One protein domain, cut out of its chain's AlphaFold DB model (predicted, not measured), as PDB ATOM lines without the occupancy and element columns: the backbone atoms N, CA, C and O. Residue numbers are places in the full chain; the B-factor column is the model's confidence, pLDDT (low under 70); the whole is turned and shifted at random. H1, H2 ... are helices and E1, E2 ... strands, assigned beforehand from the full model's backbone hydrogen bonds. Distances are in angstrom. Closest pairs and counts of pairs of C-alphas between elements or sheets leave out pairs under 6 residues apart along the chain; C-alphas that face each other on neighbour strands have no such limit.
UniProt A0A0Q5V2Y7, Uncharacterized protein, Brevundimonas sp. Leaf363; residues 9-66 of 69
ATOM      1  N   GLY A   9     233.758 278.985 257.959       68.19
ATOM      2  CA  GLY A   9     232.336 279.146 258.254       68.19
ATOM      3  C   GLY A   9     231.819 280.544 257.900       68.19
ATOM      4  O   GLY A   9     232.600 281.404 257.481       68.19
ATOM      5  N   PRO A  10     230.508 280.807 258.065       67.50
ATOM      6  CA  PRO A  10     229.924 282.117 257.790       67.50
ATOM      7  C   PRO A  10     230.645 283.217 258.587       67.50
ATOM      8  O   PRO A  10     230.609 283.229 259.814       67.50
ATOM      9  N   GLY A  11     231.338 284.117 257.884       67.62
ATOM     10  CA  GLY A  11     232.082 285.234 258.482       67.62
ATOM     11  C   GLY A  11     233.516 284.932 258.943       67.62
ATOM     12  O   GLY A  11     234.181 285.844 259.425       67.62
ATOM     13  N   MET A  12     234.028 283.705 258.780       65.88
ATOM     14  CA  MET A  12     235.423 283.352 259.085       65.88
ATOM     15  C   MET A  12     236.004 282.453 257.991       65.88
ATOM     16  O   MET A  12     235.735 281.253 257.948       65.88
ATOM     17  N   TYR A  13     236.831 283.045 257.129       65.06
ATOM     18  CA  TYR A  13     237.641 282.338 256.139       65.06
ATOM     19  C   TYR A  13     239.109 282.637 256.417       65.06
ATOM     20  O   TYR A  13     239.644 283.638 255.956       65.06
ATOM     21  N   GLU A  14     239.764 281.780 257.201       78.19
ATOM     22  CA  GLU A  14     241.193 281.938 257.508       78.19
ATOM     23  C   GLU A  14     242.098 281.184 256.519       78.19
ATOM     24  O   GLU A  14     243.288 280.999 256.791       78.19
ATOM     25  N   GLY A  15     241.566 280.735 255.376       86.00
ATOM     26  CA  GLY A  15     242.323 279.943 254.415       86.00
ATOM     27  C   GLY A  15     241.799 279.918 252.983       86.00
ATOM     28  O   GLY A  15     240.728 280.423 252.664       86.00
ATOM     29  N   ARG A  16     242.610 279.301 252.127       87.88
ATOM     30  CA  ARG A  16     242.464 279.143 250.684       87.88
ATOM     31  C   ARG A  16     242.419 277.665 250.345       87.88
ATOM     32  O   ARG A  16     243.219 276.889 250.864       87.88
ATOM     33  N   ALA A  17     241.516 277.294 249.450       89.06
ATOM     34  CA  ALA A  17     241.562 275.987 248.817       89.06
ATOM     35  C   ALA A  17     242.613 276.011 247.700       89.06
ATOM     36  O   ALA A  17     242.590 276.889 246.837       89.06
ATOM     37  N   VAL A  18     243.544 275.060 247.729       90.94
ATOM     38  CA  VAL A  18     244.493 274.809 246.640       90.94
ATOM     39  C   VAL A  18     244.005 273.557 245.929       90.94
ATOM     40  O   VAL A  18     244.461 272.453 246.212       90.94
ATOM     41  N   ASN A  19     243.023 273.737 245.042       91.31
ATOM     42  CA  ASN A  19     242.263 272.636 244.439       91.31
ATOM     43  C   ASN A  19     243.153 271.620 243.713       91.31
ATOM     44  O   ASN A  19     242.921 270.424 243.816       91.31
ATOM     45  N   VAL A  20     244.209 272.089 243.038       93.56
ATOM     46  CA  VAL A  20     245.179 271.229 242.331       93.56
ATOM     47  C   VAL A  20     245.858 270.227 243.272       93.56
ATOM     48  O   VAL A  20     246.294 269.170 242.835       93.56
ATOM     49  N   TRP A  21     245.949 270.554 244.559       93.44
ATOM     50  CA  TRP A  21     246.585 269.724 245.578       93.44
ATOM     51  C   TRP A  21     245.588 269.081 246.547       93.44
ATOM     52  O   TRP A  21     246.013 268.363 247.448       93.44
ATOM     53  N   ASP A  22     244.288 269.333 246.374       91.94
ATOM     54  CA  ASP A  22     243.230 268.895 247.289       91.94
ATOM     55  C   ASP A  22     243.557 269.202 248.765       91.94
ATOM     56  O   ASP A  22     243.456 268.366 249.663       91.94
ATOM     57  N   ILE A  23     244.044 270.423 249.018       89.50
ATOM     58  CA  ILE A  23     244.361 270.893 250.370       89.50
ATOM     59  C   ILE A  23     243.745 272.252 250.657       89.50
ATOM     60  O   ILE A  23     243.407 273.042 249.773       89.50
ATOM     61  N   LEU A  24     243.711 272.560 251.947       89.69
ATOM     62  CA  LEU A  24     243.227 273.813 252.486       89.69
ATOM     63  C   LEU A  24     244.341 274.472 253.301       89.69
ATOM     64  O   LEU A  24     244.844 273.876 254.254       89.69
ATOM     65  N   VAL A  25     244.750 275.686 252.926       89.12
ATOM     66  CA  VAL A  25     245.893 276.397 253.517       89.12
ATOM     67  C   VAL A  25     245.506 277.707 254.151       89.12
ATOM     68  O   VAL A  25     244.742 278.463 253.577       89.12
ATOM     69  N   CYS A  26     246.048 278.019 255.331       88.88
ATOM     70  CA  CYS A  26     245.732 279.299 255.951       88.88
ATOM     71  C   CYS A  26     246.369 280.460 255.185       88.88
ATOM     72  O   CYS A  26     247.466 280.320 254.638       88.88
ATOM     73  N   ASP A  27     245.723 281.626 255.189       87.81
ATOM     74  CA  ASP A  27     246.212 282.799 254.452       87.81
ATOM     75  C   ASP A  27     247.647 283.171 254.836       87.81
ATOM     76  O   ASP A  27     248.456 283.541 253.985       87.81
ATOM     77  N   ARG A  28     247.994 283.017 256.120       88.69
ATOM     78  CA  ARG A  28     249.350 283.271 256.618       88.69
ATOM     79  C   ARG A  28     250.371 282.312 256.009       88.69
ATOM     80  O   ARG A  28     251.460 282.748 255.658       88.69
ATOM     81  N   CYS A  29     250.048 281.023 255.901       89.62
ATOM     82  CA  CYS A  29     250.945 280.056 255.273       89.62
ATOM     83  C   CYS A  29     251.044 280.281 253.771       89.62
ATOM     84  O   CYS A  29     252.142 280.177 253.239       89.62
ATOM     85  N   TYR A  30     249.938 280.608 253.107       90.31
ATOM     86  CA  TYR A  30     249.954 280.888 251.677       90.31
ATOM     87  C   TYR A  30     250.858 282.087 251.360       90.31
ATOM     88  O   TYR A  30     251.815 281.957 250.606       90.31
ATOM     89  N   ARG A  31     250.626 283.226 252.029       89.38
ATOM     90  CA  ARG A  31     251.421 284.453 251.842       89.38
ATOM     91  C   ARG A  31     252.863 284.315 252.331       89.38
ATOM     92  O   ARG A  31     253.769 284.853 251.723       89.38
ATOM     93  N   GLY A  32     253.087 283.586 253.424       90.12
ATOM     94  CA  GLY A  32     254.426 283.380 253.983       90.12
ATOM     95  C   GLY A  32     255.310 282.414 253.190       90.12
ATOM     96  O   GLY A  32     256.454 282.214 253.579       90.12
ATOM     97  N   ASN A  33     254.785 281.783 252.136       91.00
ATOM     98  CA  ASN A  33     255.538 280.924 251.219       91.00
ATOM     99  C   ASN A  33     255.333 281.398 249.769       91.00
ATOM    100  O   ASN A  33     255.135 280.574 248.882       91.00
ATOM    101  N   GLU A  34     255.291 282.714 249.537       88.50
ATOM    102  CA  GLU A  34     255.134 283.310 248.201       88.50
ATOM    103  C   GLU A  34     256.226 282.846 247.225       88.50
ATOM    104  O   GLU A  34     255.908 282.415 246.118       88.50
ATOM    105  N   ASP A  35     257.480 282.834 247.680       88.94
ATOM    106  CA  ASP A  35     258.642 282.433 246.873       88.94
ATOM    107  C   ASP A  35     258.727 280.914 246.642       88.94
ATOM    108  O   ASP A  35     259.468 280.436 245.784       88.94
ATOM    109  N   GLY A  36     257.942 280.135 247.386       91.69
ATOM    110  CA  GLY A  36     257.935 278.680 247.344       91.69
ATOM    111  C   GLY A  36     257.925 278.052 248.734       91.69
ATOM    112  O   GLY A  36     258.306 278.649 249.739       91.69
ATOM    113  N   ILE A  37     257.455 276.810 248.798       93.81
ATOM    114  CA  ILE A  37     257.317 276.044 250.032       93.81
ATOM    115  C   ILE A  37     258.537 275.135 250.185       93.81
ATOM    116  O   ILE A  37     258.778 274.239 249.374       93.81
ATOM    117  N   VAL A  38     259.282 275.325 251.271       92.12
ATOM    118  CA  VAL A  38     260.448 274.492 251.586       92.12
ATOM    119  C   VAL A  38     259.992 273.072 251.941       92.12
ATOM    120  O   VAL A  38     259.414 272.831 253.006       92.12
ATOM    121  N   THR A  39     260.266 272.115 251.055       87.38
ATOM    122  CA  THR A  39     259.784 270.724 251.141       87.38
ATOM    123  C   THR A  39     260.264 270.005 252.401       87.38
ATOM    124  O   THR A  39     259.478 269.326 253.061       87.38
ATOM    125  N   SER A  40     261.512 270.242 252.815       88.25
ATOM    126  CA  SER A  40     262.097 269.664 254.033       88.25
ATOM    127  C   SER A  40     261.383 270.093 255.319       88.25
ATOM    128  O   SER A  40     261.362 269.344 256.294       88.25
ATOM    129  N   ARG A  41     260.738 271.268 255.330       88.25
ATOM    130  CA  ARG A  41     259.930 271.736 256.471       88.25
ATOM    131  C   ARG A  41     258.527 271.144 256.476       88.25
ATOM    132  O   ARG A  41     257.838 271.195 257.497       88.25
ATOM    133  N   HIS A  42     258.070 270.611 255.345       88.19
ATOM    134  CA  HIS A  42     256.703 270.141 255.148       88.19
ATOM    135  C   HIS A  42     256.649 268.767 254.459       88.19
ATOM    136  O   HIS A  42     255.958 268.619 253.451       88.19
ATOM    137  N   PRO A  43     257.291 267.729 255.031       89.38
ATOM    138  CA  PRO A  43     257.376 266.405 254.410       89.38
ATOM    139  C   PRO A  43     256.003 265.752 254.195       89.38
ATOM    140  O   PRO A  43     255.797 265.046 253.213       89.38
ATOM    141  N   LYS A  44     255.024 266.048 255.064       90.50
ATOM    142  CA  LYS A  44     253.638 265.567 254.921       90.50
ATOM    143  C   LYS A  44     252.963 266.070 253.640       90.50
ATOM    144  O   LYS A  44     252.117 265.366 253.104       90.50
ATOM    145  N   LEU A  45     253.312 267.272 253.169       91.06
ATOM    146  CA  LEU A  45     252.745 267.823 251.936       91.06
ATOM    147  C   LEU A  45     253.264 267.050 250.724       91.06
ATOM    148  O   LEU A  45     252.463 266.611 249.915       91.06
ATOM    149  N   ILE A  46     254.575 266.815 250.641       92.25
ATOM    150  CA  ILE A  46     255.163 266.036 249.541       92.25
ATOM    151  C   ILE A  46     254.624 264.608 249.533       92.25
ATOM    152  O   ILE A  46     254.109 264.167 248.513       92.25
ATOM    153  N   ALA A  47     254.614 263.938 250.688       93.31
ATOM    154  CA  ALA A  47     254.053 262.593 250.792       93.31
ATOM    155  C   ALA A  47     252.569 262.538 250.384       93.31
ATOM    156  O   ALA A  47     252.115 261.540 249.831       93.31
ATOM    157  N   HIS A  48     251.790 263.594 250.652       93.88
ATOM    158  CA  HIS A  48     250.402 263.693 250.193       93.88
ATOM    159  C   HIS A  48     250.302 263.832 248.675       93.88
ATOM    160  O   HIS A  48     249.489 263.133 248.074       93.88
ATOM    161  N   LEU A  49     251.127 264.692 248.073       94.12
ATOM    162  CA  LEU A  49     251.142 264.922 246.628       94.12
ATOM    163  C   LEU A  49     251.560 263.660 245.870       94.12
ATOM    164  O   LEU A  49     250.858 263.254 244.953       94.12
ATOM    165  N   GLU A  50     252.629 262.995 246.308       94.12
ATOM    166  CA  GLU A  50     253.117 261.747 245.708       94.12
ATOM    167  C   GLU A  50     252.101 260.607 245.853       94.12
ATOM    168  O   GLU A  50     251.785 259.920 244.888       94.12
ATOM    169  N   ARG A  51     251.535 260.422 247.052       96.81
ATOM    170  CA  ARG A  51     250.535 259.372 247.311       96.81
ATOM    171  C   ARG A  51     249.242 259.575 246.523       96.81
ATOM    172  O   ARG A  51     248.571 258.596 246.212       96.81
ATOM    173  N   SER A  52     248.872 260.826 246.270       95.00
ATOM    174  CA  SER A  52     247.632 261.188 245.574       95.00
ATOM    175  C   SER A  52     247.838 261.411 244.072       95.00
ATOM    176  O   SER A  52     246.889 261.800 243.401       95.00
ATOM    177  N   ASP A  53     249.056 261.185 243.560       95.38
ATOM    178  CA  ASP A  53     249.456 261.437 242.167       95.38
ATOM    179  C   ASP A  53     249.115 262.863 241.688       95.38
ATOM    180  O   ASP A  53     248.650 263.101 240.573       95.38
ATOM    181  N   LEU A  54     249.299 263.846 242.577       94.25
ATOM    182  CA  LEU A  54     248.966 265.243 242.311       94.25
ATOM    183  C   LEU A  54     250.177 265.990 241.747       94.25
ATOM    184  O   LEU A  54     251.284 265.886 242.286       94.25
ATOM    185  N   PRO A  55     249.988 266.804 240.695       93.56
ATOM    186  CA  PRO A  55     251.092 267.466 240.029       93.56
ATOM    187  C   PRO A  55     251.705 268.554 240.912       93.56
ATOM    188  O   PRO A  55     251.011 269.374 241.523       93.56
ATOM    189  N   TYR A  56     253.032 268.626 240.905       93.25
ATOM    190  CA  TYR A  56     253.765 269.703 241.550       93.25
ATOM    191  C   TYR A  56     255.023 270.099 240.781       93.25
ATOM    192  O   TYR A  56     255.534 269.351 239.951       93.25
ATOM    193  N   LYS A  57     255.508 271.317 241.041       93.62
ATOM    194  CA  LYS A  57     256.722 271.870 240.435       93.62
ATOM    195  C   LYS A  57     257.619 272.443 241.518       93.62
ATOM    196  O   LYS A  57     257.125 273.058 242.463       93.62
ATOM    197  N   LEU A  58     258.921 272.242 241.359       92.69
ATOM    198  CA  LEU A  58     259.932 272.936 242.143       92.69
ATOM    199  C   LEU A  58     260.409 274.165 241.361       92.69
ATOM    200  O   LEU A  58     260.511 274.111 240.134       92.69
ATOM    201  N   ASN A  59     260.664 275.266 242.061       91.69
ATOM    202  CA  ASN A  59     261.322 276.445 241.504       91.69
ATOM    203  C   ASN A  59     262.843 276.204 241.372       91.69
ATOM    204  O   ASN A  59     263.349 275.131 241.708       91.69
ATOM    205  N   GLU A  60     263.579 277.214 240.904       91.56
ATOM    206  CA  GLU A  60     265.042 277.159 240.737       91.56
ATOM    207  C   GLU A  60     265.797 276.914 242.055       91.56
ATOM    208  O   GLU A  60     266.887 276.347 242.053       91.56
ATOM    209  N   GLU A  61     265.196 277.277 243.188       89.38
ATOM    210  CA  GLU A  61     265.740 277.077 244.534       89.38
ATOM    211  C   GLU A  61     265.393 275.692 245.116       89.38
ATOM    212  O   GLU A  61     265.794 275.355 246.231       89.38
ATOM    213  N   GLY A  62     264.639 274.869 244.380       90.00
ATOM    214  CA  GLY A  62     264.175 273.558 244.832       90.00
ATOM    215  C   GLY A  62     262.969 273.609 245.779       90.00
ATOM    216  O   GLY A  62     262.640 272.603 246.414       90.00
ATOM    217  N   TYR A  63     262.291 274.751 245.892       93.81
ATOM    218  CA  TYR A  63     261.076 274.911 246.689       93.81
ATOM    219  C   TYR A  63     259.830 274.629 245.867       93.81
ATOM    220  O   TYR A  63     259.738 274.954 244.687       93.81
ATOM    221  N   LEU A  64     258.826 274.053 246.514       94.12
ATOM    222  CA  LEU A  64     257.563 273.713 245.885       94.12
ATOM    223  C   LEU A  64     256.780 274.991 245.557       94.12
ATOM    224  O   LEU A  64     256.376 275.728 246.455       94.12
ATOM    225  N   SER A  65     256.567 275.262 244.274       94.31
ATOM    226  CA  SER A  65     255.802 276.429 243.833       94.31
ATOM    227  C   SER A  65     254.308 276.204 244.034       94.31
ATOM    228  O   SER A  65     253.799 275.124 243.726       94.31
ATOM    229  N   TRP A  66     253.587 277.238 244.482       92.25
ATOM    230  CA  TRP A  66     252.125 277.197 244.469       92.25
ATOM    231  C   TRP A  66     251.620 276.934 243.044       92.25
ATOM    232  O   TRP A  66     252.125 277.539 242.089       92.25
TER     233      TRP A  66
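What this domain is: This is residues 9 to 66 of the 69 residues of an uncharacterized protein of Brevundimonas sp. Leaf363 (UniProt A0A0Q5V2Y7). This is a domain with little regular structure, in which a small hairpin of two strands, E1 and E2, leads straight into short helix H1, while helix H2 lies apart from the hairpin across a long loop. The printed part has 58 residues, 22 in named elements, in the order E1, E2, H1, H2; the sheet is antiparallel and the class mixed. It is elongated, 37 by 24 by 16 A, and only just compact, close to loose, with a radius of gyration of the C-alphas of 12.0 A.

Where its parts are: E1, residues 15 to 18, begins at C-alpha 15 (242.323, 279.943, 254.415) and spans 9.6 A; E2, residues 23 to 26, spans 10.2 A. H1 is residues 27 to 31, 6.1 A. H2, residues 43 to 51, spans 12.1 A and ends at C-alpha 51 (250.535, 259.372, 247.311).

How they stand to each other: Hairpin E1 and E2 is antiparallel at 150 degrees; N 16 and O 25 are within hydrogen-bond range at 2.7 A. The closest C-alphas of E1 and H1, Gly 15 and Asp 27, are 4.8 A apart. H2 is apart from E1, E2 and H1. In H1 and H2 every O i to N i+4 pair is within hydrogen-bond range.

The domain as a whole: The farthest C-alphas, Pro 10 and Glu 60, are 39.4 A apart. The printed part has no cut. The H1 to H2 link is long, 11 residues. Residues 9 to 13 are under pLDDT 70.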